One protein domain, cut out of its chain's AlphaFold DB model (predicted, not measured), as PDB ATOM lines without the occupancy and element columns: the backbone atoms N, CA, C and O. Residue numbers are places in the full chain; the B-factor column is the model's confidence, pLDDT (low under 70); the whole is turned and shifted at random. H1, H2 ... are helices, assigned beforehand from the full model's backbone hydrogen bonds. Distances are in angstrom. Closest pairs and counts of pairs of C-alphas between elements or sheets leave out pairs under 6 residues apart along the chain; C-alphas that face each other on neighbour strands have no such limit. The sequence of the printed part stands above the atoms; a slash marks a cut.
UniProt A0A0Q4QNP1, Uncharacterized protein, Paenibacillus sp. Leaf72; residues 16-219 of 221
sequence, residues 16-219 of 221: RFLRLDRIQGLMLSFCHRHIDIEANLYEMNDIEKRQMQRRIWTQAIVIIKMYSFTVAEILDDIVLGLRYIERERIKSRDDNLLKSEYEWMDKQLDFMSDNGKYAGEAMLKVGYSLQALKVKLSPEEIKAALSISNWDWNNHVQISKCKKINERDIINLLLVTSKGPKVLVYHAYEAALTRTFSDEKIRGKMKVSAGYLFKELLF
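Overview. This is residues 16 to 219 of the 221 residues of an uncharacterized protein of Paenibacillus sp. Leaf72 (UniProt A0A0Q4QNP1). Three long helices fold back and forth along one long axis, H1 to H2 to H3, with H2 shared by both hairpins, and H7 crosses H2 and H3 near their middles. The short helices H4 and H6 pack on the long helices, H4 on H2 and H6 on H3 and H7, while H5 lies farther out near H4 and H6; H8 folds back from the far end of H7, and residues 214 to 219, of which 215 to 218 belong to H9, stick out. The printed part has 204 residues with nine named helices, H1 to H9 in chain order, and no named strand: the class is all helix. It is only just loose, close to compact, with a radius of gyration of the C-alphas of 20.1 A, and only just elongated, with spans of 70 by 46 by 39 A.

Along the chain. H1, residues 16 to 40, begins with C-alpha 16 at (-30.208, -36.608, 18.452) and is 36.3 A long from first to last C-alpha. H2, residues 46 to 92, is the longest helix, 69.2 A from C-alpha 46 at (-65.584, -38.065, 39.765) to C-alpha 92 at (-4.193, -51.308, 10.763). H3, residues 99 to 132, measures 49.9 A. H4, residues 139 to 146, and H5, residues 150 to 162, follow, H5 being 18.6 A long. H6 holds residues 170 to 175. H7, residues 182 to 198, measures 24.2 A, and H8, residues 200 to 213, 18.7 A. H9, residues 215 to 218, ends with C-alpha 218 at (-36.363, -72.338, 29.064).

Arrangement. H1 and H2 form a helical hairpin and touch at a shallow tilt of 18 degrees, opposite ways; H2 touches H1 with residues 60 to 74 alone, and the closest C-alphas are those of Ile 23 and Tyr 67, 6.1 A apart. H2 and H3 form a second helical hairpin, at a shallow tilt of 21 degrees, opposite ways, with the C-alphas of Ser 68 and Ala 119 closest at 5.9 A. H1 and H3 are apart. H4 touches H2 residues 58 to 65 alone, with the C-alphas of Val 62 and Ala 145 closest at 5.1 A; their tilt of 35.2 degrees is only just steep. H5 touches no helix but is near H4 and H6; its closest C-alpha pair with H4 is Lys 143 and Trp 153, 7.4 A apart. H6 touches H3 residues 124 to 128 alone, with the C-alphas of Gly 127 and Ile 171 closest at 5.5 A. H7 stands about perpendicular to H3, at 83 degrees, and touches its residues 116 to 124 alone; the C-alphas of Gly 120 and Ala 188 are closest, 3.9 A apart. H7 is also about perpendicular to H2, at 86 degrees, and the two touch, with the C-alphas of Ser 68 and Leu 184 closest at 6.4 A. H6 and H7 touch, closest at the C-alphas of Leu 174 and Val 185, 5.3 A. H7 and H8 touch only at the corner, with the C-alphas of Thr 196 and Arg 203 closest at 4.9 A. H8 and H9 meet only through their link. Every O i to N i+4 pair is within hydrogen-bond range in H2, H3, H4, H5, H6 and H7, against 19 of 21 in H1 and 6 of 10 in H8; H9 is too short for such a pair.

Size, cuts and confidence. The two C-alphas farthest apart, those of Asn 45 and Arg 93, are 71.5 A apart. The printed part has no cut, and no link is long. The mean pLDDT of the printed part is 71.1; 61 residues are under 70, among them residues 31 to 42, 175 to 183 and 192 to 219, and H8 and H9 have means of 37 and 36.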
ATOM      1  N   ARG A  16     -29.579 -35.557  17.641       61.62
ATOM      2  CA  ARG A  16     -30.208 -36.608  18.452       61.62
ATOM      3  C   ARG A  16     -30.012 -36.406  19.960       61.62
ATOM      4  O   ARG A  16     -30.983 -36.534  20.698       61.62
ATOM      5  N   PHE A  17     -28.837 -35.977  20.422       68.31
ATOM      6  CA  PHE A  17     -28.646 -35.565  21.823       68.31
ATOM      7  C   PHE A  17     -29.456 -34.305  22.140       68.31
ATOM      8  O   PHE A  17     -30.119 -34.237  23.170       68.31
ATOM      9  N   LEU A  18     -29.527 -33.354  21.201       71.56
ATOM     10  CA  LEU A  18     -30.425 -32.198  21.331       71.56
ATOM     11  C   LEU A  18     -31.905 -32.617  21.384       71.56
ATOM     12  O   LEU A  18     -32.709 -31.984  22.068       71.56
ATOM     13  N   ARG A  19     -32.292 -33.677  20.664       73.94
ATOM     14  CA  ARG A  19     -33.636 -34.267  20.744       73.94
ATOM     15  C   ARG A  19     -33.876 -34.899  22.114       73.94
ATOM     16  O   ARG A  19     -34.961 -34.700  22.657       73.94
ATOM     17  N   LEU A  20     -32.890 -35.592  22.684       71.62
ATOM     18  CA  LEU A  20     -32.970 -36.158  24.031       71.62
ATOM     19  C   LEU A  20     -33.154 -35.057  25.088       71.62
ATOM     20  O   LEU A  20     -34.106 -35.129  25.864       71.62
ATOM     21  N   ASP A  21     -32.346 -33.993  25.034       72.50
ATOM     22  CA  ASP A  21     -32.455 -32.816  25.912       72.50
ATOM     23  C   ASP A  21     -33.844 -32.160  25.801       72.50
ATOM     24  O   ASP A  21     -34.481 -31.812  26.798       72.50
ATOM     25  N   ARG A  22     -34.373 -32.032  24.575       75.56
ATOM     26  CA  ARG A  22     -35.727 -31.502  24.341       75.56
ATOM     27  C   ARG A  22     -36.808 -32.398  24.936       75.56
ATOM     28  O   ARG A  22     -37.770 -31.882  25.500       75.56
ATOM     29  N   ILE A  23     -36.676 -33.718  24.817       74.81
ATOM     30  CA  ILE A  23     -37.638 -34.660  25.401       74.81
ATOM     31  C   ILE A  23     -37.564 -34.624  26.930       74.81
ATOM     32  O   ILE A  23     -38.612 -34.615  27.574       74.81
ATOM     33  N   GLN A  24     -36.371 -34.514  27.515       65.88
ATOM     34  CA  GLN A  24     -36.220 -34.284  28.953       65.88
ATOM     35  C   GLN A  24     -36.888 -32.970  29.384       65.88
ATOM     36  O   GLN A  24     -37.634 -32.952  30.362       65.88
ATOM     37  N   GLY A  25     -36.730 -31.890  28.614       66.69
ATOM     38  CA  GLY A  25     -37.454 -30.637  28.839       66.69
ATOM     39  C   GLY A  25     -38.978 -30.803  28.783       66.69
ATOM     40  O   GLY A  25     -39.696 -30.259  29.623       66.69
ATOM     41  N   LEU A  26     -39.489 -31.608  27.844       71.38
ATOM     42  CA  LEU A  26     -40.913 -31.955  27.768       71.38
ATOM     43  C   LEU A  26     -41.378 -32.771  28.983       71.38
ATOM     44  O   LEU A  26     -42.462 -32.496  29.495       71.38
ATOM     45  N   MET A  27     -40.572 -33.727  29.461       68.25
ATOM     46  CA  MET A  27     -40.841 -34.493  30.686       68.25
ATOM     47  C   MET A  27     -40.928 -33.578  31.906       68.25
ATOM     48  O   MET A  27     -41.909 -33.638  32.641       68.25
ATOM     49  N   LEU A  28     -39.951 -32.689  32.097       63.75
ATOM     50  CA  LEU A  28     -39.939 -31.749  33.221       63.75
ATOM     51  C   LEU A  28     -41.126 -30.781  33.159       63.75
ATOM     52  O   LEU A  28     -41.823 -30.586  34.152       63.75
ATOM     53  N   SER A  29     -41.421 -30.236  31.976       67.19
ATOM     54  CA  SER A  29     -42.596 -29.384  31.759       67.19
ATOM     55  C   SER A  29     -43.915 -30.127  32.011       67.19
ATOM     56  O   SER A  29     -44.877 -29.551  32.519       67.19
ATOM     57  N   PHE A  30     -43.992 -31.407  31.648       72.12
ATOM     58  CA  PHE A  30     -45.129 -32.267  31.961       72.12
ATOM     59  C   PHE A  30     -45.287 -32.457  33.477       72.12
ATOM     60  O   PHE A  30     -46.371 -32.198  33.995       72.12
ATOM     61  N   CYS A  31     -44.208 -32.795  34.189       61.94
ATOM     62  CA  CYS A  31     -44.213 -32.938  35.647       61.94
ATOM     63  C   CYS A  31     -44.641 -31.646  36.359       61.94
ATOM     64  O   CYS A  31     -45.520 -31.695  37.214       61.94
ATOM     65  N   HIS A  32     -44.088 -30.491  35.974       61.41
ATOM     66  CA  HIS A  32     -44.452 -29.198  36.568       61.41
ATOM     67  C   HIS A  32     -45.937 -28.880  36.403       61.41
ATOM     68  O   HIS A  32     -46.622 -28.621  37.386       61.41
ATOM     69  N   ARG A  33     -46.464 -28.999  35.178       63.12
ATOM     70  CA  ARG A  33     -47.895 -28.768  34.923       63.12
ATOM     71  C   ARG A  33     -48.786 -29.696  35.740       63.12
ATOM     72  O   ARG A  33     -49.926 -29.350  36.010       63.12
ATOM     73  N   HIS A  34     -48.315 -30.890  36.085       64.94
ATOM     74  CA  HIS A  34     -49.106 -31.857  36.841       64.94
ATOM     75  C   HIS A  34     -49.130 -31.582  38.341       64.94
ATOM     76  O   HIS A  34     -50.173 -31.802  38.946       64.94
ATOM     77  N   ILE A  35     -48.060 -31.014  38.901       58.34
ATOM     78  CA  ILE A  35     -48.067 -30.482  40.273       58.34
ATOM     79  C   ILE A  35     -49.163 -29.412  40.409       58.34
ATOM     80  O   ILE A  35     -49.966 -29.459  41.337       58.34
ATOM     81  N   ASP A  36     -49.266 -28.515  39.426       54.31
ATOM     82  CA  ASP A  36     -50.276 -27.449  39.428       54.31
ATOM     83  C   ASP A  36     -51.705 -27.975  39.180       54.31
ATOM     84  O   ASP A  36     -52.684 -27.430  39.689       54.31
ATOM     85  N   ILE A  37     -51.853 -29.055  38.402       59.03
ATOM     86  CA  ILE A  37     -53.155 -29.690  38.139       59.03
ATOM     87  C   ILE A  37     -53.659 -30.463  39.364       59.03
ATOM     88  O   ILE A  37     -54.857 -30.415  39.639       59.03
ATOM     89  N   GLU A  38     -52.791 -31.154  40.113       60.25
ATOM     90  CA  GLU A  38     -53.198 -31.911  41.308       60.25
ATOM     91  C   GLU A  38     -53.843 -31.030  42.383       60.25
ATOM     92  O   GLU A  38     -54.783 -31.476  43.044       60.25
ATOM     93  N   ALA A  39     -53.420 -29.768  42.499       60.75
ATOM     94  CA  ALA A  39     -54.045 -28.793  43.390       60.75
ATOM     95  C   ALA A  39     -55.528 -28.534  43.047       60.75
ATOM     96  O   ALA A  39     -56.344 -28.350  43.947       60.75
ATOM     97  N   ASN A  40     -55.895 -28.608  41.764       61.16
ATOM     98  CA  ASN A  40     -57.247 -28.325  41.265       61.16
ATOM     99  C   ASN A  40     -58.135 -29.583  41.148       61.16
ATOM    100  O   ASN A  40     -59.341 -29.482  40.930       61.16
ATOM    101  N   LEU A  41     -57.574 -30.791  41.312       63.19
ATOM    102  CA  LEU A  41     -58.328 -32.054  41.206       63.19
ATOM    103  C   LEU A  41     -59.358 -32.258  42.327       63.19
ATOM    104  O   LEU A  41     -60.219 -33.131  42.201       63.19
ATOM    105  N   TYR A  42     -59.253 -31.510  43.427       61.47
ATOM    106  CA  TYR A  42     -60.177 -31.598  44.562       61.47
ATOM    107  C   TYR A  42     -61.538 -30.949  44.283       61.47
ATOM    108  O   TYR A  42     -62.512 -31.297  44.947       61.47
ATOM    109  N   GLU A  43     -61.619 -30.065  43.286       71.50
ATOM    110  CA  GLU A  43     -62.845 -29.341  42.922       71.50
ATOM    111  C   GLU A  43     -63.628 -30.016  41.783       71.50
ATOM    112  O   GLU A  43     -64.781 -29.677  41.523       71.50
ATOM    113  N   MET A  44     -63.019 -30.993  41.103       78.69
ATOM    114  CA  MET A  44     -63.616 -31.698  39.964       78.69
ATOM    115  C   MET A  44     -64.514 -32.850  40.417       78.69
ATOM    116  O   MET A  44     -64.214 -33.550  41.389       78.69
ATOM    117  N   ASN A  45     -65.580 -33.125  39.658       86.88
ATOM    118  CA  ASN A  45     -66.395 -34.308  39.924       86.88
ATOM    119  C   ASN A  45     -65.674 -35.607  39.509       86.88
ATOM    120  O   ASN A  45     -64.700 -35.614  38.752       86.88
ATOM    121  N   ASP A  46     -66.186 -36.744  39.980       81.69
ATOM    122  CA  ASP A  46     -65.584 -38.065  39.765       81.69
ATOM    123  C   ASP A  46     -65.390 -38.451  38.289       81.69
ATOM    124  O   ASP A  46     -64.440 -39.166  37.954       81.69
ATOM    125  N   ILE A  47     -66.291 -38.024  37.401       85.31
ATOM    126  CA  ILE A  47     -66.217 -38.347  35.970       85.31
ATOM    127  C   ILE A  47     -65.095 -37.535  35.327       85.31
ATOM    128  O   ILE A  47     -64.233 -38.104  34.651       85.31
ATOM    129  N   GLU A  48     -65.074 -36.230  35.583       82.38
ATOM    130  CA  GLU A  48     -64.062 -35.303  35.072       82.38
ATOM    131  C   GLU A  48     -62.668 -35.678  35.581       82.38
ATOM    132  O   GLU A  48     -61.715 -35.754  34.803       82.38
ATOM    133  N   LYS A  49     -62.556 -36.027  36.867       80.38
ATOM    134  CA  LYS A  49     -61.316 -36.508  37.478       80.38
ATOM    135  C   LYS A  49     -60.776 -37.749  36.770       80.38
ATOM    136  O   LYS A  49     -59.590 -37.810  36.447       80.38
ATOM    137  N   ARG A  50     -61.633 -38.731  36.466       79.38
ATOM    138  CA  ARG A  50     -61.225 -39.949  35.736       79.38
ATOM    139  C   ARG A  50     -60.818 -39.655  34.295       79.38
ATOM    140  O   ARG A  50     -59.861 -40.257  33.814       79.38
ATOM    141  N   GLN A  51     -61.529 -38.768  33.599       82.38
ATOM    142  CA  GLN A  51     -61.168 -38.358  32.237       82.38
ATOM    143  C   GLN A  51     -59.813 -37.645  32.215       82.38
ATOM    144  O   GLN A  51     -58.956 -37.964  31.389       82.38
ATOM    145  N   MET A  52     -59.584 -36.746  33.173       81.94
ATOM    146  CA  MET A  52     -58.320 -36.033  33.305       81.94
ATOM    147  C   MET A  52     -57.165 -36.988  33.623       81.94
ATOM    148  O   MET A  52     -56.147 -36.965  32.935       81.94
ATOM    149  N   GLN A  53     -57.345 -37.901  34.583       80.25
ATOM    150  CA  GLN A  53     -56.351 -38.932  34.897       80.25
ATOM    151  C   GLN A  53     -55.994 -39.778  33.668       80.25
ATOM    152  O   GLN A  53     -54.816 -40.008  33.409       80.25
ATOM    153  N   ARG A  54     -56.976 -40.206  32.860       82.62
ATOM    154  CA  ARG A  54     -56.697 -40.945  31.612       82.62
ATOM    155  C   ARG A  54     -55.838 -40.143  30.642       82.62
ATOM    156  O   ARG A  54     -54.866 -40.679  30.108       82.62
ATOM    157  N   ARG A  55     -56.164 -38.864  30.440       83.88
ATOM    158  CA  ARG A  55     -55.395 -37.965  29.569       83.88
ATOM    159  C   ARG A  55     -53.952 -37.816  30.050       83.88
ATOM    160  O   ARG A  55     -53.036 -37.974  29.246       83.88
ATOM    161  N   ILE A  56     -53.768 -37.569  31.346       82.81
ATOM    162  CA  ILE A  56     -52.461 -37.446  32.007       82.81
ATOM    163  C   ILE A  56     -51.616 -38.699  31.764       82.81
ATOM    164  O   ILE A  56     -50.516 -38.621  31.219       82.81
ATOM    165  N   TRP A  57     -52.147 -39.875  32.097       82.38
ATOM    166  CA  TRP A  57     -51.384 -41.115  31.973       82.38
ATOM    167  C   TRP A  57     -51.085 -41.478  30.516       82.38
ATOM    168  O   TRP A  57     -49.989 -41.950  30.222       82.38
ATOM    169  N   THR A  58     -52.005 -41.196  29.589       83.62
ATOM    170  CA  THR A  58     -51.770 -41.379  28.145       83.62
ATOM    171  C   THR A  58     -50.616 -40.500  27.659       83.62
ATOM    172  O   THR A  58     -49.724 -40.980  26.959       83.62
ATOM    173  N   GLN A  59     -50.585 -39.229  28.069       81.75
ATOM    174  CA  GLN A  59     -49.489 -38.312  27.748       81.75
ATOM    175  C   GLN A  59     -48.156 -38.771  28.355       81.75
ATOM    176  O   GLN A  59     -47.147 -38.761  27.652       81.75
ATOM    177  N   ALA A  60     -48.152 -39.246  29.606       81.75
ATOM    178  CA  ALA A  60     -46.955 -39.796  30.243       81.75
ATOM    179  C   ALA A  60     -46.365 -40.965  29.435       81.75
ATOM    180  O   ALA A  60     -45.163 -40.990  29.170       81.75
ATOM    181  N   ILE A  61     -47.207 -41.899  28.981       81.69
ATOM    182  CA  ILE A  61     -46.774 -43.050  28.170       81.69
ATOM    183  C   ILE A  61     -46.156 -42.589  26.847       81.69
ATOM    184  O   ILE A  61     -45.100 -43.094  26.462       81.69
ATOM    185  N   VAL A  62     -46.779 -41.622  26.165       82.69
ATOM    186  CA  VAL A  62     -46.253 -41.059  24.909       82.69
ATOM    187  C   VAL A  62     -44.872 -40.444  25.123       82.69
ATOM    188  O   VAL A  62     -43.956 -40.715  24.347       82.69
ATOM    189  N   ILE A  63     -44.697 -39.654  26.183       78.75
ATOM    190  CA  ILE A  63     -43.425 -38.990  26.476       78.75
ATOM    191  C   ILE A  63     -42.332 -40.020  26.802       78.75
ATOM    192  O   ILE A  63     -41.254 -39.972  26.205       78.75
ATOM    193  N   ILE A  64     -42.612 -40.990  27.682       78.69
ATOM    194  CA  ILE A  64     -41.656 -42.055  28.038       78.69
ATOM    195  C   ILE A  64     -41.268 -42.863  26.800       78.69
ATOM    196  O   ILE A  64     -40.096 -43.191  26.604       78.69
ATOM    197  N   LYS A  65     -42.235 -43.153  25.923       81.62
ATOM    198  CA  LYS A  65     -41.970 -43.806  24.646       81.62
ATOM    199  C   LYS A  65     -41.027 -42.982  23.775       81.62
ATOM    200  O   LYS A  65     -40.035 -43.529  23.306       81.62
ATOM    201  N   MET A  66     -41.315 -41.700  23.549       80.06
ATOM    202  CA  MET A  66     -40.461 -40.834  22.726       80.06
ATOM    203  C   MET A  66     -39.024 -40.790  23.251       80.06
ATOM    204  O   MET A  66     -38.080 -40.880  22.465       80.06
ATOM    205  N   TYR A  67     -38.873 -40.693  24.571       79.50
ATOM    206  CA  TYR A  67     -37.578 -40.724  25.238       79.50
ATOM    207  C   TYR A  67     -36.849 -42.051  24.989       79.50
ATOM    208  O   TYR A  67     -35.734 -42.049  24.481       79.50
ATOM    209  N   SER A  68     -37.525 -43.176  25.223       76.75
ATOM    210  CA  SER A  68     -36.966 -44.523  25.036       76.75
ATOM    211  C   SER A  68     -36.517 -44.791  23.601       76.75
ATOM    212  O   SER A  68     -35.442 -45.333  23.379       76.75
ATOM    213  N   PHE A  69     -37.316 -44.380  22.611       80.12
ATOM    214  CA  PHE A  69     -36.930 -44.493  21.202       80.12
ATOM    215  C   PHE A  69     -35.673 -43.686  20.890       80.12
ATOM    216  O   PHE A  69     -34.799 -44.175  20.187       80.12
ATOM    217  N   THR A  70     -35.575 -42.472  21.431       78.06
ATOM    218  CA  THR A  70     -34.412 -41.608  21.196       78.06
ATOM    219  C   THR A  70     -33.156 -42.193  21.844       78.06
ATOM    220  O   THR A  70     -32.099 -42.168  21.227       78.06
ATOM    221  N   VAL A  71     -33.267 -42.772  23.047       74.88
ATOM    222  CA  VAL A  71     -32.156 -43.490  23.700       74.88
ATOM    223  C   VAL A  71     -31.689 -44.668  22.843       74.88
ATOM    224  O   VAL A  71     -30.494 -44.803  22.609       74.88
ATOM    225  N   ALA A  72     -32.608 -45.489  22.330       76.06
ATOM    226  CA  ALA A  72     -32.237 -46.638  21.504       76.06
ATOM    227  C   ALA A  72     -31.622 -46.258  20.156       76.06
ATOM    228  O   ALA A  72     -30.647 -46.884  19.759       76.06
ATOM    229  N   GLU A  73     -32.144 -45.226  19.484       78.31
ATOM    230  CA  GLU A  73     -31.526 -44.692  18.264       78.31
ATOM    231  C   GLU A  73     -30.057 -44.324  18.534       78.31
ATOM    232  O   GLU A  73     -29.166 -44.770  17.819       78.31
ATOM    233  N   ILE A  74     -29.788 -43.596  19.623       72.94
ATOM    234  CA  ILE A  74     -28.424 -43.193  19.993       72.94
ATOM    235  C   ILE A  74     -27.552 -44.409  20.362       72.94
ATOM    236  O   ILE A  74     -26.390 -44.464  19.960       72.94
ATOM    237  N   LEU A  75     -28.091 -45.390  21.098       70.75
ATOM    238  CA  LEU A  75     -27.377 -46.630  21.440       70.75
ATOM    239  C   LEU A  75     -26.931 -47.396  20.189       70.75
ATOM    240  O   LEU A  75     -25.766 -47.788  20.105       70.75
ATOM    241  N   ASP A  76     -27.830 -47.585  19.220       70.31
ATOM    242  CA  ASP A  76     -27.528 -48.303  17.979       70.31
ATOM    243  C   ASP A  76     -26.379 -47.628  17.214       70.31
ATOM    244  O   ASP A  76     -25.445 -48.298  16.762       70.31
ATOM    245  N   ASP A  77     -26.391 -46.297  17.126       67.69
ATOM    246  CA  ASP A  77     -25.332 -45.525  16.470       67.69
ATOM    247  C   ASP A  77     -23.984 -45.625  17.193       67.69
ATOM    248  O   ASP A  77     -22.943 -45.802  16.549       67.69
ATOM    249  N   ILE A  78     -23.986 -45.550  18.528       69.00
ATOM    250  CA  ILE A  78     -22.767 -45.702  19.332       69.00
ATOM    251  C   ILE A  78     -22.164 -47.094  19.105       69.00
ATOM    252  O   ILE A  78     -20.968 -47.223  18.838       69.00
ATOM    253  N   VAL A  79     -22.990 -48.141  19.136       71.69
ATOM    254  CA  VAL A  79     -22.543 -49.519  18.890       71.69
ATOM    255  C   VAL A  79     -21.973 -49.677  17.478       71.69
ATOM    256  O   VAL A  79     -20.949 -50.341  17.295       71.69
ATOM    257  N   LEU A  80     -22.599 -49.067  16.468       72.88
ATOM    258  CA  LEU A  80     -22.093 -49.095  15.094       72.88
ATOM    259  C   LEU A  80     -20.735 -48.395  14.961       72.88
ATOM    260  O   LEU A  80     -19.846 -48.935  14.296       72.88
ATOM    261  N   GLY A  81     -20.541 -47.240  15.600       70.38
ATOM    262  CA  GLY A  81     -19.255 -46.542  15.556       70.38
ATOM    263  C   GLY A  81     -18.152 -47.270  16.334       70.38
ATOM    264  O   GLY A  81     -17.044 -47.391  15.814       70.38
ATOM    265  N   LEU A  82     -18.453 -47.878  17.488       71.69
ATOM    266  CA  LEU A  82     -17.502 -48.747  18.202       71.69
ATOM    267  C   LEU A  82     -17.045 -49.920  17.320       71.69
ATOM    268  O   LEU A  82     -15.849 -50.183  17.200       71.69
ATOM    269  N   ARG A  83     -17.984 -50.585  16.629       69.25
ATOM    270  CA  ARG A  83     -17.667 -51.667  15.677       69.25
ATOM    271  C   ARG A  83     -16.804 -51.192  14.513       69.25
ATOM    272  O   ARG A  83     -15.946 -51.942  14.046       69.25
ATOM    273  N   TYR A  84     -17.045 -49.980  14.018       83.62
ATOM    274  CA  TYR A  84     -16.226 -49.384  12.968       83.62
ATOM    275  C   TYR A  84     -14.790 -49.142  13.450       83.62
ATOM    276  O   TYR A  84     -13.856 -49.582  12.782       83.62
ATOM    277  N   ILE A  85     -14.614 -48.520  14.621       71.38
ATOM    278  CA  ILE A  85     -13.290 -48.246  15.199       71.38
ATOM    279  C   ILE A  85     -12.506 -49.549  15.400       71.38
ATOM    280  O   ILE A  85     -11.368 -49.655  14.945       71.38
ATOM    281  N   GLU A  86     -13.131 -50.570  15.992       77.94
ATOM    282  CA  GLU A  86     -12.500 -51.882  16.192       77.94
ATOM    283  C   GLU A  86     -12.064 -52.529  14.879       77.94
ATOM    284  O   GLU A  86     -10.958 -53.057  14.759       77.94
ATOM    285  N   ARG A  87     -12.899 -52.434  13.839       76.94
ATOM    286  CA  ARG A  87     -12.542 -52.937  12.513       76.94
ATOM    287  C   ARG A  87     -11.294 -52.247  11.957       76.94
ATOM    288  O   ARG A  87     -10.466 -52.921  11.342       76.94
ATOM    289  N   GLU A  88     -11.162 -50.937  12.129       80.56
ATOM    290  CA  GLU A  88     -10.005 -50.189  11.631       80.56
ATOM    291  C   GLU A  88      -8.733 -50.475  12.442       80.56
ATOM    292  O   GLU A  88      -7.669 -50.646  11.841       80.56
ATOM    293  N   ARG A  89      -8.829 -50.653  13.766       78.88
ATOM    294  CA  ARG A  89      -7.710 -51.129  14.603       78.88
ATOM    295  C   ARG A  89      -7.196 -52.489  14.152       78.88
ATOM    296  O   ARG A  89      -6.007 -52.649  13.898       78.88
ATOM    297  N   ILE A  90      -8.097 -53.450  13.947       85.50
ATOM    298  CA  ILE A  90      -7.735 -54.804  13.501       85.50
ATOM    299  C   ILE A  90      -7.040 -54.773  12.130       85.50
ATOM    300  O   ILE A  90      -6.047 -55.472  11.918       85.50
ATOM    301  N   LYS A  91      -7.545 -53.965  11.188       90.75
ATOM    302  CA  LYS A  91      -6.942 -53.826   9.851       90.75
ATOM    303  C   LYS A  91      -5.565 -53.171   9.889       90.75
ATOM    304  O   LYS A  91      -4.662 -53.628   9.195       90.75
ATOM    305  N   SER A  92      -5.432 -52.088  10.653       90.69
ATOM    306  CA  SER A  92      -4.193 -51.308  10.763       90.69
ATOM    307  C   SER A  92      -3.150 -51.962  11.668       90.69
ATOM    308  O   SER A  92      -1.968 -51.657  11.535       90.69
ATOM    309  N   ARG A  93      -3.573 -52.898  12.533       91.88
ATOM    310  CA  ARG A  93      -2.765 -53.511  13.598       91.88
ATOM    311  C   ARG A  93      -2.180 -52.473  14.561       91.88
ATOM    312  O   ARG A  93      -1.081 -52.665  15.077       91.88
ATOM    313  N   ASP A  94      -2.908 -51.381  14.768       90.06
ATOM    314  CA  ASP A  94      -2.568 -50.332  15.721       90.06
ATOM    315  C   ASP A  94      -3.669 -50.221  16.777       90.06
ATOM    316  O   ASP A  94      -4.755 -49.696  16.524       90.06
ATOM    317  N   ASP A  95      -3.366 -50.704  17.979       82.31
ATOM    318  CA  ASP A  95      -4.283 -50.678  19.119       82.31
ATOM    319  C   ASP A  95      -4.558 -49.251  19.625       82.31
ATOM    320  O   ASP A  95      -5.554 -49.013  20.313       82.31
ATOM    321  N   ASN A  96      -3.701 -48.278  19.292       89.81
ATOM    322  CA  ASN A  96      -3.878 -46.883  19.700       89.81
ATOM    323  C   ASN A  96      -4.685 -46.058  18.689       89.81
ATOM    324  O   ASN A  96      -5.076 -44.929  19.004       89.81
ATOM    325  N   LEU A  97      -4.971 -46.601  17.502       80.62
ATOM    326  CA  LEU A  97      -5.772 -45.915  16.497       80.62
ATOM    327  C   LEU A  97      -7.165 -45.593  17.063       80.62
ATOM    328  O   LEU A  97      -7.875 -46.476  17.556       80.62
ATOM    329  N   LEU A  98      -7.553 -44.312  17.002       84.69
ATOM    330  CA  LEU A  98      -8.853 -43.802  17.468       84.69
ATOM    331  C   LEU A  98      -9.168 -44.163  18.938       84.69
ATOM    332  O   LEU A  98     -10.315 -44.423  19.308       84.69
ATOM    333  N   LYS A  99      -8.136 -44.250  19.791       81.25
ATOM    334  CA  LYS A  99      -8.280 -44.578  21.220       81.25
ATOM    335  C   LYS A  99      -9.170 -43.615  21.989       81.25
ATOM    336  O   LYS A  99     -10.064 -44.064  22.701       81.25
ATOM    337  N   SER A 100      -8.976 -42.320  21.785       85.44
ATOM    338  CA  SER A 100      -9.797 -41.274  22.396       85.44
ATOM    339  C   SER A 100     -11.274 -41.381  22.022       85.44
ATOM    340  O   SER A 100     -12.142 -41.235  22.879       85.44
ATOM    341  N   GLU A 101     -11.568 -41.650  20.753       79.94
ATOM    342  CA  GLU A 101     -12.919 -41.773  20.217       79.94
ATOM    343  C   GLU A 101     -13.601 -43.012  20.783       79.94
ATOM    344  O   GLU A 101     -14.742 -42.928  21.225       79.94
ATOM    345  N   TYR A 102     -12.883 -44.135  20.846       72.94
ATOM    346  CA  TYR A 102     -13.381 -45.362  21.458       72.94
ATOM    347  C   TYR A 102     -13.750 -45.156  22.931       72.94
ATOM    348  O   TYR A 102     -14.874 -45.444  23.326       72.94
ATOM    349  N   GLU A 103     -12.838 -44.594  23.732       76.75
ATOM    350  CA  GLU A 103     -13.078 -44.317  25.156       76.75
ATOM    351  C   GLU A 103     -14.215 -43.305  25.371       76.75
ATOM    352  O   GLU A 103     -14.962 -43.390  26.347       76.75
ATOM    353  N   TRP A 104     -14.358 -42.325  24.475       81.62
ATOM    354  CA  TRP A 104     -15.473 -41.384  24.516       81.62
ATOM    355  C   TRP A 104     -16.806 -42.074  24.207       81.62
ATOM    356  O   TRP A 104     -17.775 -41.864  24.937       81.62
ATOM    357  N   MET A 105     -16.855 -42.913  23.169       71.56
ATOM    358  CA  MET A 105     -18.053 -43.659  22.774       71.56
ATOM    359  C   MET A 105     -18.485 -44.666  23.842       71.56
ATOM    360  O   MET A 105     -19.679 -44.779  24.103       71.56
ATOM    361  N   ASP A 106     -17.536 -45.331  24.498       70.88
ATOM    362  CA  ASP A 106     -17.799 -46.262  25.600       70.88
ATOM    363  C   ASP A 106     -18.484 -45.550  26.782       70.88
ATOM    364  O   ASP A 106     -19.550 -45.955  27.243       70.88
ATOM    365  N   LYS A 107     -17.988 -44.365  27.168       73.31
ATOM    366  CA  LYS A 107     -18.650 -43.520  28.184       73.31
ATOM    367  C   LYS A 107     -20.061 -43.085  27.776       73.31
ATOM    368  O   LYS A 107     -20.933 -42.955  28.636       73.31
ATOM    369  N   GLN A 108     -20.296 -42.812  26.489       71.31
ATOM    370  CA  GLN A 108     -21.645 -42.494  26.005       71.31
ATOM    371  C   GLN A 108     -22.561 -43.724  26.030       71.31
ATOM    372  O   GLN A 108     -23.748 -43.575  26.320       71.31
ATOM    373  N   LEU A 109     -22.027 -44.919  25.760       69.56
ATOM    374  CA  LEU A 109     -22.765 -46.178  25.819       69.56
ATOM    375  C   LEU A 109     -23.263 -46.455  27.240       69.56
ATOM    376  O   LEU A 109     -24.454 -46.713  27.419       69.56
ATOM    377  N   ASP A 110     -22.388 -46.314  28.239       70.06
ATOM    378  CA  ASP A 110     -22.740 -46.453  29.658       70.06
ATOM    379  C   ASP A 110     -23.837 -45.465  30.058       70.06
ATOM    380  O   ASP A 110     -24.881 -45.848  30.597       70.06
ATOM    381  N   PHE A 111     -23.643 -44.185  29.720       73.12
ATOM    382  CA  PHE A 111     -24.625 -43.147  30.010       73.12
ATOM    383  C   PHE A 111     -25.983 -43.472  29.370       73.12
ATOM    384  O   PHE A 111     -27.016 -43.410  30.038       73.12
ATOM    385  N   MET A 112     -26.016 -43.858  28.094       71.88
ATOM    386  CA  MET A 112     -27.261 -44.205  27.405       71.88
ATOM    387  C   MET A 112     -27.911 -45.485  27.946       71.88
ATOM    388  O   MET A 112     -29.139 -45.535  28.039       71.88
ATOM    389  N   SER A 113     -27.125 -46.486  28.353       71.06
ATOM    390  CA  SER A 113     -27.636 -47.705  28.995       71.06
ATOM    391  C   SER A 113     -28.396 -47.367  30.279       71.06
ATOM    392  O   SER A 113     -29.540 -47.796  30.457       71.06
ATOM    393  N   ASP A 114     -27.830 -46.511  31.130       71.19
ATOM    394  CA  ASP A 114     -28.494 -46.077  32.361       71.19
ATOM    395  C   ASP A 114     -29.762 -45.254  32.089       71.19
ATOM    396  O   ASP A 114     -30.797 -45.466  32.729       71.19
ATOM    397  N   ASN A 115     -29.742 -44.378  31.078       70.56
ATOM    398  CA  ASN A 115     -30.944 -43.657  30.641       70.56
ATOM    399  C   ASN A 115     -32.042 -44.622  30.139       70.56
ATOM    400  O   ASN A 115     -33.227 -44.414  30.424       70.56
ATOM    401  N   GLY A 116     -31.664 -45.705  29.453       69.88
ATOM    402  CA  GLY A 116     -32.570 -46.782  29.044       69.88
ATOM    403  C   GLY A 116     -33.256 -47.449  30.240       69.88
ATOM    404  O   GLY A 116     -34.485 -47.573  30.264       69.88
ATOM    405  N   LYS A 117     -32.494 -47.781  31.291       74.31
ATOM    406  CA  LYS A 117     -33.039 -48.337  32.546       74.31
ATOM    407  C   LYS A 117     -34.047 -47.389  33.196       74.31
ATOM    408  O   LYS A 117     -35.147 -47.820  33.552       74.31
ATOM    409  N   TYR A 118     -33.732 -46.096  33.300       77.25
ATOM    410  CA  TYR A 118     -34.653 -45.105  33.877       77.25
ATOM    411  C   TYR A 118     -35.956 -44.972  33.087       77.25
ATOM    412  O   TYR A 118     -37.031 -44.837  33.682       77.25
ATOM    413  N   ALA A 119     -35.889 -45.056  31.758       75.44
ATOM    414  CA  ALA A 119     -37.078 -45.059  30.917       75.44
ATOM    415  C   ALA A 119     -37.970 -46.283  31.197       75.44
ATOM    416  O   ALA A 119     -39.189 -46.150  31.359       75.44
ATOM    417  N   GLY A 120     -37.356 -47.462  31.337       75.12
ATOM    418  CA  GLY A 120     -38.031 -48.691  31.757       75.12
ATOM    419  C   GLY A 120     -38.688 -48.572  33.135       75.12
ATOM    420  O   GLY A 120     -39.851 -48.942  33.311       75.12
ATOM    421  N   GLU A 121     -37.993 -47.986  34.113       75.81
ATOM    422  CA  GLU A 121     -38.549 -47.751  35.449       75.81
ATOM    423  C   GLU A 121     -39.752 -46.808  35.439       75.81
ATOM    424  O   GLU A 121     -40.749 -47.069  36.122       75.81
ATOM    425  N   ALA A 122     -39.654 -45.701  34.702       74.25
ATOM    426  CA  ALA A 122     -40.736 -44.735  34.570       74.25
ATOM    427  C   ALA A 122     -41.984 -45.406  33.982       74.25
ATOM    428  O   ALA A 122     -43.090 -45.220  34.493       74.25
ATOM    429  N   MET A 123     -41.794 -46.258  32.974       77.38
ATOM    430  CA  MET A 123     -42.876 -47.015  32.354       77.38
ATOM    431  C   MET A 123     -43.563 -47.965  33.346       77.38
ATOM    432  O   MET A 123     -44.792 -47.969  33.452       77.38
ATOM    433  N   LEU A 124     -42.788 -48.725  34.127       75.81
ATOM    434  CA  LEU A 124     -43.338 -49.609  35.159       75.81
ATOM    435  C   LEU A 124     -44.095 -48.820  36.239       75.81
ATOM    436  O   LEU A 124     -45.183 -49.224  36.645       75.81
ATOM    437  N   LYS A 125     -43.562 -47.671  36.681       74.38
ATOM    438  CA  LYS A 125     -44.226 -46.786  37.661       74.38
ATOM    439  C   LYS A 125     -45.577 -46.280  37.144       74.38
ATOM    440  O   LYS A 125     -46.557 -46.319  37.890       74.38
ATOM    441  N   VAL A 126     -45.651 -45.857  35.879       76.19
ATOM    442  CA  VAL A 126     -46.913 -45.457  35.230       76.19
ATOM    443  C   VAL A 126     -47.897 -46.626  35.185       76.19
ATOM    444  O   VAL A 126     -49.048 -46.472  35.593       76.19
ATOM    445  N   GLY A 127     -47.439 -47.805  34.760       76.62
ATOM    446  CA  GLY A 127     -48.263 -49.012  34.719       76.62
ATOM    447  C   GLY A 127     -48.866 -49.375  36.081       76.62
ATOM    448  O   GLY A 127     -50.076 -49.579  36.190       76.62
ATOM    449  N   TYR A 128     -48.055 -49.373  37.144       74.25
ATOM    450  CA  TYR A 128     -48.533 -49.664  38.499       74.25
ATOM    451  C   TYR A 128     -49.486 -48.590  39.024       74.25
ATOM    452  O   TYR A 128     -50.454 -48.914  39.711       74.25
ATOM    453  N   SER A 129     -49.247 -47.324  38.685       74.12
ATOM    454  CA  SER A 129     -50.115 -46.217  39.096       74.12
ATOM    455  C   SER A 129     -51.492 -46.316  38.441       74.12
ATOM    456  O   SER A 129     -52.509 -46.199  39.122       74.12
ATOM    457  N   LEU A 130     -51.546 -46.630  37.142       73.62
ATOM    458  CA  LEU A 130     -52.793 -46.917  36.429       73.62
ATOM    459  C   LEU A 130     -53.573 -48.062  37.087       73.62
ATOM    460  O   LEU A 130     -54.782 -47.946  37.304       73.62
ATOM    461  N   GLN A 131     -52.877 -49.142  37.455       73.44
ATOM    462  CA  GLN A 131     -53.479 -50.287  38.133       73.44
ATOM    463  C   GLN A 131     -54.030 -49.913  39.517       73.44
ATOM    464  O   GLN A 131     -55.182 -50.231  39.822       73.44
ATOM    465  N   ALA A 132     -53.240 -49.214  40.337       71.69
ATOM    466  CA  ALA A 132     -53.621 -48.794  41.685       71.69
ATOM    467  C   ALA A 132     -54.827 -47.843  41.673       71.69
ATOM    468  O   ALA A 132     -55.762 -48.008  42.458       71.69
ATOM    469  N   LEU A 133     -54.849 -46.900  40.728       72.25
ATOM    470  CA  LEU A 133     -55.942 -45.943  40.542       72.25
ATOM    471  C   LEU A 133     -57.153 -46.540  39.807       72.25
ATOM    472  O   LEU A 133     -58.151 -45.849  39.600       72.25
ATOM    473  N   LYS A 134     -57.092 -47.816  39.396       76.62
ATOM    474  CA  LYS A 134     -58.118 -48.499  38.585       76.62
ATOM    475  C   LYS A 134     -58.458 -47.745  37.291       76.62
ATOM    476  O   LYS A 134     -59.564 -47.876  36.756       76.62
ATOM    477  N   VAL A 135     -57.509 -46.971  36.767       78.25
ATOM    478  CA  VAL A 135     -57.659 -46.247  35.506       78.25
ATOM    479  C   VAL A 135     -57.449 -47.241  34.371       78.25
ATOM    480  O   VAL A 135     -56.390 -47.850  34.242       78.25
ATOM    481  N   LYS A 136     -58.478 -47.416  33.542       81.19
ATOM    482  CA  LYS A 136     -58.417 -48.263  32.346       81.19
ATOM    483  C   LYS A 136     -58.343 -47.375  31.116       81.19
ATOM    484  O   LYS A 136     -59.300 -46.644  30.854       81.19
ATOM    485  N   LEU A 137     -57.244 -47.481  30.376       83.56
ATOM    486  CA  LEU A 137     -57.158 -46.913  29.036       83.56
ATOM    487  C   LEU A 137     -58.003 -47.747  28.062       83.56
ATOM    488  O   LEU A 137     -58.163 -48.965  28.226       83.56
ATOM    489  N   SER A 138     -58.587 -47.085  27.071       87.06
ATOM    490  CA  SER A 138     -59.274 -47.725  25.959       87.06
ATOM    491  C   SER A 138     -58.261 -48.392  25.018       87.06
ATOM    492  O   SER A 138     -57.090 -48.002  24.981       87.06
ATOM    493  N   PRO A 139     -58.685 -49.395  24.232       86.50
ATOM    494  CA  PRO A 139     -57.853 -49.965  23.175       86.50
ATOM    495  C   PRO A 139     -57.257 -48.907  22.239       86.50
ATOM    496  O   PRO A 139     -56.094 -49.001  21.862       86.50
ATOM    497  N   GLU A 140     -58.033 -47.890  21.879       86.25
ATOM    498  CA  GLU A 140     -57.626 -46.795  20.996       86.25
ATOM    499  C   GLU A 140     -56.563 -45.915  21.656       86.25
ATOM    500  O   GLU A 140     -55.567 -45.589  21.012       86.25
ATOM    501  N   GLU A 141     -56.722 -45.591  22.943       85.12
ATOM    502  CA  GLU A 141     -55.730 -44.840  23.724       85.12
ATOM    503  C   GLU A 141     -54.400 -45.603  23.803       85.12
ATOM    504  O   GLU A 141     -53.338 -45.029  23.571       85.12
ATOM    505  N   ILE A 142     -54.452 -46.915  24.055       83.50
ATOM    506  CA  ILE A 142     -53.259 -47.769  24.117       83.50
ATOM    507  C   ILE A 142     -52.588 -47.867  22.742       83.50
ATOM    508  O   ILE A 142     -51.374 -47.681  22.631       83.50
ATOM    509  N   LYS A 143     -53.368 -48.131  21.685       82.31
ATOM    510  CA  LYS A 143     -52.868 -48.185  20.304       82.31
ATOM    511  C   LYS A 143     -52.211 -46.875  19.903       82.31
ATOM    512  O   LYS A 143     -51.135 -46.911  19.321       82.31
ATOM    513  N   ALA A 144     -52.820 -45.738  20.225       81.44
ATOM    514  CA  ALA A 144     -52.268 -44.425  19.919       81.44
ATOM    515  C   ALA A 144     -50.979 -44.164  20.710       81.44
ATOM    516  O   ALA A 144     -49.952 -43.838  20.114       81.44
ATOM    517  N   ALA A 145     -51.002 -44.380  22.030       79.81
ATOM    518  CA  ALA A 145     -49.856 -44.131  22.901       79.81
ATOM    519  C   ALA A 145     -48.640 -44.982  22.509       79.81
ATOM    520  O   ALA A 145     -47.511 -44.494  22.450       79.81
ATOM    521  N   LEU A 146     -48.871 -46.249  22.167       79.12
ATOM    522  CA  LEU A 146     -47.812 -47.192  21.819       79.12
ATOM    523  C   LEU A 146     -47.581 -47.333  20.309       79.12
ATOM    524  O   LEU A 146     -46.583 -47.930  19.914       79.12
ATOM    525  N   SER A 147     -48.363 -46.651  19.469       78.75
ATOM    526  CA  SER A 147     -48.368 -46.762  17.994       78.75
ATOM    527  C   SER A 147     -48.485 -48.207  17.503       78.75
ATOM    528  O   SER A 147     -47.710 -48.656  16.665       78.75
ATOM    529  N   ILE A 148     -49.452 -48.938  18.049       79.19
ATOM    530  CA  ILE A 148     -49.713 -50.341  17.708       79.19
ATOM    531  C   ILE A 148     -50.721 -50.392  16.557       79.19
ATOM    532  O   ILE A 148     -51.775 -49.754  16.620       79.19
ATOM    533  N   SER A 149     -50.419 -51.167  15.513       83.38
ATOM    534  CA  SER A 149     -51.340 -51.366  14.390       83.38
ATOM    535  C   SER A 149     -52.580 -52.175  14.805       83.38
ATOM    536  O   SER A 149     -52.567 -52.923  15.784       83.38
ATOM    537  N   ASN A 150     -53.674 -52.083  14.040       86.25
ATOM    538  CA  ASN A 150     -54.869 -52.895  14.309       86.25
ATOM    539  C   ASN A 150     -54.593 -54.402  14.223       86.25
ATOM    540  O   ASN A 150     -55.153 -55.175  14.997       86.25
ATOM    541  N   TRP A 151     -53.717 -54.812  13.306       85.88
ATOM    542  CA  TRP A 151     -53.321 -56.208  13.167       85.88
ATOM    543  C   TRP A 151     -52.524 -56.690  14.387       85.88
ATOM    544  O   TRP A 151     -52.847 -57.726  14.967       85.88
ATOM    545  N   ASP A 152     -51.550 -55.899  14.846       82.12
ATOM    546  CA  ASP A 152     -50.764 -56.219  16.043       82.12
ATOM    547  C   ASP A 152     -51.625 -56.263  17.305       82.12
ATOM    548  O   ASP A 152     -51.449 -57.147  18.146       82.12
ATOM    549  N   TRP A 153     -52.601 -55.361  17.415       85.56
ATOM    550  CA  TRP A 153     -53.556 -55.364  18.516       85.56
ATOM    551  C   TRP A 153     -54.405 -56.636  18.550       85.56
ATOM    552  O   TRP A 153     -54.588 -57.228  19.610       85.56
ATOM    553  N   ASN A 154     -54.911 -57.084  17.402       87.25
ATOM    554  CA  ASN A 154     -55.721 -58.299  17.339       87.25
ATOM    555  C   ASN A 154     -54.911 -59.535  17.757       87.25
ATOM    556  O   ASN A 154     -55.411 -60.364  18.519       87.25
ATOM    557  N   ASN A 155     -53.644 -59.613  17.341       83.38
ATOM    558  CA  ASN A 155     -52.719 -60.654  17.793       83.38
ATOM    559  C   ASN A 155     -52.472 -60.578  19.310       83.38
ATOM    560  O   ASN A 155     -52.524 -61.596  19.999       83.38
ATOM    561  N   HIS A 156     -52.254 -59.375  19.853       82.25
ATOM    562  CA  HIS A 156     -52.111 -59.152  21.297       82.25
ATOM    563  C   HIS A 156     -53.339 -59.632  22.081       82.25
ATOM    564  O   HIS A 156     -53.197 -60.328  23.087       82.25
ATOM    565  N   VAL A 157     -54.547 -59.314  21.610       86.56
ATOM    566  CA  VAL A 157     -55.805 -59.766  22.226       86.56
ATOM    567  C   VAL A 157     -55.907 -61.293  22.207       86.56
ATOM    568  O   VAL A 157     -56.298 -61.892  23.208       86.56
ATOM    569  N   GLN A 158     -55.525 -61.948  21.106       85.56
ATOM    570  CA  GLN A 158     -55.502 -63.414  21.030       85.56
ATOM    571  C   GLN A 158     -54.526 -64.029  22.041       85.56
ATOM    572  O   GLN A 158     -54.923 -64.899  22.816       85.56
ATOM    573  N   ILE A 159     -53.285 -63.535  22.099       81.69
ATOM    574  CA  ILE A 159     -52.275 -63.997  23.068       81.69
ATOM    575  C   ILE A 159     -52.772 -63.784  24.502       81.69
ATOM    576  O   ILE A 159     -52.665 -64.683  25.336       81.69
ATOM    577  N   SER A 160     -53.359 -62.618  24.778       82.31
ATOM    578  CA  SER A 160     -53.875 -62.270  26.102       82.31
ATOM    579  C   SER A 160     -54.980 -63.224  26.553       82.31
ATOM    580  O   SER A 160     -54.967 -63.693  27.693       82.31
ATOM    581  N   LYS A 161     -55.889 -63.590  25.639       85.06
ATOM    582  CA  LYS A 161     -56.929 -64.600  25.883       85.06
ATOM    583  C   LYS A 161     -56.329 -65.970  26.189       85.06
ATOM    584  O   LYS A 161     -56.711 -66.575  27.190       85.06
ATOM    585  N   CYS A 162     -55.370 -66.435  25.387       83.06
ATOM    586  CA  CYS A 162     -54.700 -67.723  25.603       83.06
ATOM    587  C   CYS A 162     -53.989 -67.779  26.961       83.06
ATOM    588  O   CYS A 162     -54.098 -68.770  27.683       83.06
ATOM    589  N   LYS A 163     -53.305 -66.692  27.338       78.50
ATOM    590  CA  LYS A 163     -52.558 -66.583  28.599       78.50
ATOM    591  C   LYS A 163     -53.435 -66.201  29.803       78.50
ATOM    592  O   LYS A 163     -52.918 -66.123  30.913       78.50
ATOM    593  N   LYS A 164     -54.747 -65.993  29.616       83.00
ATOM    594  CA  LYS A 164     -55.706 -65.550  30.652       83.00
ATOM    595  C   LYS A 164     -55.272 -64.265  31.376       83.00
ATOM    596  O   LYS A 164     -55.495 -64.112  32.576       83.00
ATOM    597  N   ILE A 165     -54.661 -63.340  30.642       80.19
ATOM    598  CA  ILE A 165     -54.200 -62.044  31.156       80.19
ATOM    599  C   ILE A 165     -55.097 -60.913  30.654       80.19
ATOM    600  O   ILE A 165     -55.739 -61.011  29.609       80.19
ATOM    601  N   ASN A 166     -55.142 -59.813  31.406       80.31
ATOM    602  CA  ASN A 166     -55.896 -58.630  31.006       80.31
ATOM    603  C   ASN A 166     -55.181 -57.907  29.856       80.31
ATOM    604  O   ASN A 166     -54.122 -57.314  30.052       80.31
ATOM    605  N   GLU A 167     -55.803 -57.904  28.679       78.31
ATOM    606  CA  GLU A 167     -55.297 -57.277  27.451       78.31
ATOM    607  C   GLU A 167     -55.118 -55.750  27.541       78.31
ATOM    608  O   GLU A 167     -54.401 -55.177  26.723       78.31
ATOM    609  N   ARG A 168     -55.754 -55.081  28.513       78.50
ATOM    610  CA  ARG A 168     -55.674 -53.619  28.708       78.50
ATOM    611  C   ARG A 168     -54.659 -53.193  29.766       78.50
ATOM    612  O   ARG A 168     -54.524 -52.002  30.033       78.50
ATOM    613  N   ASP A 169     -53.993 -54.148  30.407       76.50
ATOM    614  CA  ASP A 169     -52.915 -53.857  31.347       76.50
ATOM    615  C   ASP A 169     -51.632 -53.535  30.572       76.50
ATOM    616  O   ASP A 169     -51.100 -54.377  29.847       76.50
ATOM    617  N   ILE A 170     -51.144 -52.304  30.724       72.50
ATOM    618  CA  ILE A 170     -49.981 -51.789  29.994       72.50
ATOM    619  C   ILE A 170     -48.713 -52.550  30.367       72.50
ATOM    620  O   ILE A 170     -47.878 -52.783  29.501       72.50
ATOM    621  N   ILE A 171     -48.582 -52.996  31.620       71.50
ATOM    622  CA  ILE A 171     -47.417 -53.779  32.042       71.50
ATOM    623  C   ILE A 171     -47.402 -55.116  31.296       71.50
ATOM    624  O   ILE A 171     -46.384 -55.488  30.720       71.50
ATOM    625  N   ASN A 172     -48.542 -55.809  31.230       71.06
ATOM    626  CA  ASN A 172     -48.646 -57.069  30.489       71.06
ATOM    627  C   ASN A 172     -48.421 -56.869  28.990       71.06
ATOM    628  O   ASN A 172     -47.745 -57.670  28.350       71.06
ATOM    629  N   LEU A 173     -48.969 -55.790  28.439       75.19
ATOM    630  CA  LEU A 173     -48.831 -55.446  27.031       75.19
ATOM    631  C   LEU A 173     -47.395 -55.051  26.648       75.19
ATOM    632  O   LEU A 173     -47.011 -55.192  25.495       75.19
ATOM    633  N   LEU A 174     -46.586 -54.584  27.597       70.88
ATOM    634  CA  LEU A 174     -45.171 -54.302  27.365       70.88
ATOM    635  C   LEU A 174     -44.266 -55.499  27.666       70.88
ATOM    636  O   LEU A 174     -43.248 -55.640  27.009       70.88
ATOM    637  N   LEU A 175     -44.592 -56.356  28.636       67.81
ATOM    638  CA  LEU A 175     -43.701 -57.446  29.060       67.81
ATOM    639  C   LEU A 175     -43.989 -58.789  28.382       67.81
ATOM    640  O   LEU A 175     -43.071 -59.574  28.167       67.81
ATOM    641  N   VAL A 176     -45.255 -59.093  28.095       61.88
ATOM    642  CA  VAL A 176     -45.688 -60.441  27.680       61.88
ATOM    643  C   VAL A 176     -45.943 -60.523  26.179       61.88
ATOM    644  O   VAL A 176     -45.972 -61.621  25.615       61.88
ATOM    645  N   THR A 177     -46.123 -59.384  25.508       57.81
ATOM    646  CA  THR A 177     -46.358 -59.356  24.068       57.81
ATOM    647  C   THR A 177     -45.191 -58.715  23.331       57.81
ATOM    648  O   THR A 177     -44.800 -57.575  23.555       57.81
ATOM    649  N   SER A 178     -44.636 -59.466  22.381       50.66
ATOM    650  CA  SER A 178     -43.502 -59.106  21.517       50.66
ATOM    651  C   SER A 178     -43.776 -57.939  20.546       50.66
ATOM    652  O   SER A 178     -43.010 -57.717  19.607       50.66
ATOM    653  N   LYS A 179     -44.889 -57.220  20.742       53.34
ATOM    654  CA  LYS A 179     -45.493 -56.254  19.811       53.34
ATOM    655  C   LYS A 179     -45.544 -54.820  20.345       53.34
ATOM    656  O   LYS A 179     -45.791 -53.912  19.556       53.34
ATOM    657  N   GLY A 180     -45.305 -54.589  21.641       58.19
ATOM    658  CA  GLY A 180     -44.932 -53.250  22.103       58.19
ATOM    659  C   GLY A 180     -43.647 -52.795  21.394       58.19
ATOM    660  O   GLY A 180     -42.942 -53.636  20.828       58.19
ATOM    661  N   PRO A 181     -43.301 -51.493  21.385       62.00
ATOM    662  CA  PRO A 181     -42.009 -51.070  20.861       62.00
ATOM    663  C   PRO A 181     -40.897 -51.917  21.479       62.00
ATOM    664  O   PRO A 181     -40.724 -51.878  22.692       62.00
ATOM    665  N   LYS A 182     -40.188 -52.723  20.673       69.69
ATOM    666  CA  LYS A 182     -39.231 -53.730  21.183       69.69
ATOM    667  C   LYS A 182     -38.225 -53.128  22.165       69.69
ATOM    668  O   LYS A 182     -37.889 -53.745  23.165       69.69
ATOM    669  N   VAL A 183     -37.834 -51.886  21.901       68.12
ATOM    670  CA  VAL A 183     -37.003 -51.047  22.767       68.12
ATOM    671  C   VAL A 183     -37.624 -50.836  24.153       68.12
ATOM    672  O   VAL A 183     -36.963 -51.037  25.164       68.12
ATOM    673  N   LEU A 184     -38.909 -50.475  24.224       70.44
ATOM    674  CA  LEU A 184     -39.618 -50.304  25.496       70.44
ATOM    675  C   LEU A 184     -39.748 -51.615  26.262       70.44
ATOM    676  O   LEU A 184     -39.628 -51.608  27.483       70.44
ATOM    677  N   VAL A 185     -39.992 -52.720  25.556       75.12
ATOM    678  CA  VAL A 185     -40.029 -54.058  26.158       75.12
ATOM    679  C   VAL A 185     -38.679 -54.380  26.793       75.12
ATOM    680  O   VAL A 185     -38.633 -54.776  27.955       75.12
ATOM    681  N   TYR A 186     -37.585 -54.147  26.062       75.00
ATOM    682  CA  TYR A 186     -36.225 -54.378  26.544       75.00
ATOM    683  C   TYR A 186     -35.901 -53.529  27.778       75.00
ATOM    684  O   TYR A 186     -35.515 -54.079  28.804       75.00
ATOM    685  N   HIS A 187     -36.154 -52.218  27.736       75.56
ATOM    686  CA  HIS A 187     -35.913 -51.337  28.881       75.56
ATOM    687  C   HIS A 187     -36.795 -51.672  30.086       75.56
ATOM    688  O   HIS A 187     -36.321 -51.675  31.220       75.56
ATOM    689  N   ALA A 188     -38.079 -51.982  29.873       74.38
ATOM    690  CA  ALA A 188     -38.970 -52.403  30.954       74.38
ATOM    691  C   ALA A 188     -38.505 -53.726  31.581       74.38
ATOM    692  O   ALA A 188     -38.560 -53.875  32.802       74.38
ATOM    693  N   TYR A 189     -38.020 -54.664  30.766       75.50
ATOM    694  CA  TYR A 189     -37.460 -55.930  31.227       75.50
ATOM    695  C   TYR A 189     -36.160 -55.723  32.012       75.50
ATOM    696  O   TYR A 189     -36.020 -56.236  33.120       75.50
ATOM    697  N   GLU A 190     -35.242 -54.910  31.496       72.12
ATOM    698  CA  GLU A 190     -33.979 -54.572  32.154       72.12
ATOM    699  C   GLU A 190     -34.208 -53.856  33.495       72.12
ATOM    700  O   GLU A 190     -33.622 -54.231  34.515       72.12
ATOM    701  N   ALA A 191     -35.130 -52.891  33.536       73.88
ATOM    702  CA  ALA A 191     -35.536 -52.214  34.764       73.88
ATOM    703  C   ALA A 191     -36.175 -53.191  35.762       73.88
ATOM    704  O   ALA A 191     -35.855 -53.168  36.952       73.88
ATOM    705  N   ALA A 192     -37.050 -54.087  35.293       69.00
ATOM    706  CA  ALA A 192     -37.659 -55.120  36.124       69.00
ATOM    707  C   ALA A 192     -36.611 -56.062  36.735       69.00
ATOM    708  O   ALA A 192     -36.672 -56.337  37.936       69.00
ATOM    709  N   LEU A 193     -35.638 -56.524  35.946       65.94
ATOM    710  CA  LEU A 193     -34.539 -57.364  36.421       65.94
ATOM    711  C   LEU A 193     -33.681 -56.624  37.447       65.94
ATOM    712  O   LEU A 193     -33.518 -57.115  38.564       65.94
ATOM    713  N   THR A 194     -33.221 -55.416  37.117       67.75
ATOM    714  CA  THR A 194     -32.405 -54.573  38.008       67.75
ATOM    715  C   THR A 194     -33.085 -54.386  39.368       67.75
ATOM    716  O   THR A 194     -32.457 -54.550  40.418       67.75
ATOM    717  N   ARG A 195     -34.402 -54.142  39.377       60.12
ATOM    718  CA  ARG A 195     -35.200 -53.979  40.603       60.12
ATOM    719  C   ARG A 195     -35.438 -55.285  41.367       60.12
ATOM    720  O   ARG A 195     -35.434 -55.300  42.591       60.12
ATOM    721  N   THR A 196     -35.617 -56.395  40.657       50.34
ATOM    722  CA  THR A 196     -35.794 -57.737  41.246       50.34
ATOM    723  C   THR A 196     -34.525 -58.218  41.952       50.34
ATOM    724  O   THR A 196     -34.589 -58.853  43.010       50.34
ATOM    725  N   PHE A 197     -33.358 -57.893  41.394       48.06
ATOM    726  CA  PHE A 197     -32.077 -58.215  42.012       48.06
ATOM    727  C   PHE A 197     -31.712 -57.257  43.153       48.06
ATOM    728  O   PHE A 197     -31.058 -57.695  44.097       48.06
ATOM    729  N   SER A 198     -32.211 -56.017  43.150       47.38
ATOM    730  CA  SER A 198     -31.944 -55.030  44.210       47.38
ATOM    731  C   SER A 198     -32.944 -55.014  45.379       47.38
ATOM    732  O   SER A 198     -32.558 -54.593  46.465       47.38
ATOM    733  N   ASP A 199     -34.182 -55.505  45.225       49.44
ATOM    734  CA  ASP A 199     -35.213 -55.467  46.281       49.44
ATOM    735  C   ASP A 199     -35.773 -56.865  46.619       49.44
ATOM    736  O   ASP A 199     -36.444 -57.523  45.816       49.44
ATOM    737  N   GLU A 200     -35.528 -57.316  47.851       46.47
ATOM    738  CA  GLU A 200     -35.897 -58.641  48.364       46.47
ATOM    739  C   GLU A 200     -37.425 -58.860  48.441       46.47
ATOM    740  O   GLU A 200     -37.915 -59.968  48.195       46.47
ATOM    741  N   LYS A 201     -38.209 -57.793  48.672       43.44
ATOM    742  CA  LYS A 201     -39.686 -57.836  48.683       43.44
ATOM    743  C   LYS A 201     -40.266 -57.974  47.276       43.44
ATOM    744  O   LYS A 201     -41.277 -58.659  47.087       43.44
ATOM    745  N   ILE A 202     -39.644 -57.331  46.287       40.09
ATOM    746  CA  ILE A 202     -40.045 -57.422  44.873       40.09
ATOM    747  C   ILE A 202     -39.659 -58.792  44.307       40.09
ATOM    748  O   ILE A 202     -40.460 -59.392  43.589       40.09
ATOM    749  N   ARG A 203     -38.516 -59.350  44.725       41.78
ATOM    750  CA  ARG A 203     -38.045 -60.702  44.369       41.78
ATOM    751  C   ARG A 203     -39.069 -61.801  44.682       41.78
ATOM    752  O   ARG A 203     -39.277 -62.704  43.870       41.78
ATOM    753  N   GLY A 204     -39.766 -61.694  45.816       33.94
ATOM    754  CA  GLY A 204     -40.838 -62.619  46.203       33.94
ATOM    755  C   GLY A 204     -42.090 -62.538  45.318       33.94
ATOM    756  O   GLY A 204     -42.663 -63.569  44.975       33.94
ATOM    757  N   LYS A 205     -42.488 -61.329  44.894       40.94
ATOM    758  CA  LYS A 205     -43.653 -61.114  44.011       40.94
ATOM    759  C   LYS A 205     -43.341 -61.430  42.546       40.94
ATOM    760  O   LYS A 205     -44.166 -62.029  41.864       40.94
ATOM    761  N   MET A 206     -42.132 -61.101  42.088       35.19
ATOM    762  CA  MET A 206     -41.635 -61.440  40.756       35.19
ATOM    763  C   MET A 206     -41.403 -62.937  40.589       35.19
ATOM    764  O   MET A 206     -41.686 -63.414  39.510       35.19
ATOM    765  N   LYS A 207     -41.003 -63.724  41.603       35.28
ATOM    766  CA  LYS A 207     -40.889 -65.199  41.471       35.28
ATOM    767  C   LYS A 207     -42.167 -65.866  40.936       35.28
ATOM    768  O   LYS A 207     -42.079 -66.819  40.166       35.28
ATOM    769  N   VAL A 208     -43.338 -65.331  41.289       34.56
ATOM    770  CA  VAL A 208     -44.642 -65.827  40.824       34.56
ATOM    771  C   VAL A 208     -44.904 -65.458  39.352       34.56
ATOM    772  O   VAL A 208     -45.482 -66.257  38.621       34.56
ATOM    773  N   SER A 209     -44.423 -64.301  38.877       34.84
ATOM    774  CA  SER A 209     -44.548 -63.842  37.476       34.84
ATOM    775  C   SER A 209     -43.393 -64.302  36.567       34.84
ATOM    776  O   SER A 209     -43.580 -64.557  35.382       34.84
ATOM    777  N   ALA A 210     -42.202 -64.478  37.130       30.27
ATOM    778  CA  ALA A 210     -40.983 -65.001  36.530       30.27
ATOM    779  C   ALA A 210     -41.149 -66.479  36.159       30.27
ATOM    780  O   ALA A 210     -40.711 -66.893  35.094       30.27
ATOM    781  N   GLY A 211     -41.875 -67.256  36.973       33.25
ATOM    782  CA  GLY A 211     -42.285 -68.616  36.612       33.25
ATOM    783  C   GLY A 211     -43.134 -68.694  35.333       33.25
ATOM    784  O   GLY A 211     -43.159 -69.744  34.699       33.25
ATOM    785  N   TYR A 212     -43.779 -67.595  34.918       38.72
ATOM    786  CA  TYR A 212     -44.466 -67.475  33.625       38.72
ATOM    787  C   TYR A 212     -43.561 -66.899  32.522       38.72
ATOM    788  O   TYR A 212     -43.619 -67.375  31.392       38.72
ATOM    789  N   LEU A 213     -42.705 -65.919  32.841       34.84
ATOM    790  CA  LEU A 213     -41.764 -65.282  31.900       34.84
ATOM    791  C   LEU A 213     -40.618 -66.208  31.455       34.84
ATOM    792  O   LEU A 213     -40.245 -66.204  30.288       34.84
ATOM    793  N   PHE A 214     -40.072 -67.024  32.358       37.78
ATOM    794  CA  PHE A 214     -38.939 -67.907  32.060       37.78
ATOM    795  C   PHE A 214     -39.353 -69.277  31.526       37.78
ATOM    796  O   PHE A 214     -38.522 -69.976  30.958       37.78
ATOM    797  N   LYS A 215     -40.632 -69.657  31.637       38.25
ATOM    798  CA  LYS A 215     -41.125 -70.908  31.047       38.25
ATOM    799  C   LYS A 215     -41.118 -70.865  29.512       38.25
ATOM    800  O   LYS A 215     -40.947 -71.898  28.893       38.25
ATOM    801  N   GLU A 216     -41.231 -69.691  28.889       37.50
ATOM    802  CA  GLU A 216     -41.075 -69.551  27.427       37.50
ATOM    803  C   GLU A 216     -39.608 -69.371  26.988       37.50
ATOM    804  O   GLU A 216     -39.286 -69.620  25.834       37.50
ATOM    805  N   LEU A 217     -38.703 -68.980  27.892       34.25
ATOM    806  CA  LEU A 217     -37.262 -68.873  27.606       34.25
ATOM    807  C   LEU A 217     -36.509 -70.196  27.814       34.25
ATOM    808  O   LEU A 217     -35.491 -70.414  27.169       34.25
ATOM    809  N   LEU A 218     -36.996 -71.059  28.711       32.41
ATOM    810  CA  LEU A 218     -36.363 -72.338  29.064       32.41
ATOM    811  C   LEU A 218     -36.955 -73.552  28.333       32.41
ATOM    812  O   LEU A 218     -36.358 -74.619  28.397       32.41
ATOM    813  N   PHE A 219     -38.111 -73.415  27.671       38.59
ATOM    814  CA  PHE A 219     -38.792 -74.519  26.973       38.59
ATOM    815  C   PHE A 219     -39.065 -74.229  25.486       38.59
ATOM    816  O   PHE A 219     -40.000 -74.787  24.921       38.59
TER     817      PHE A 219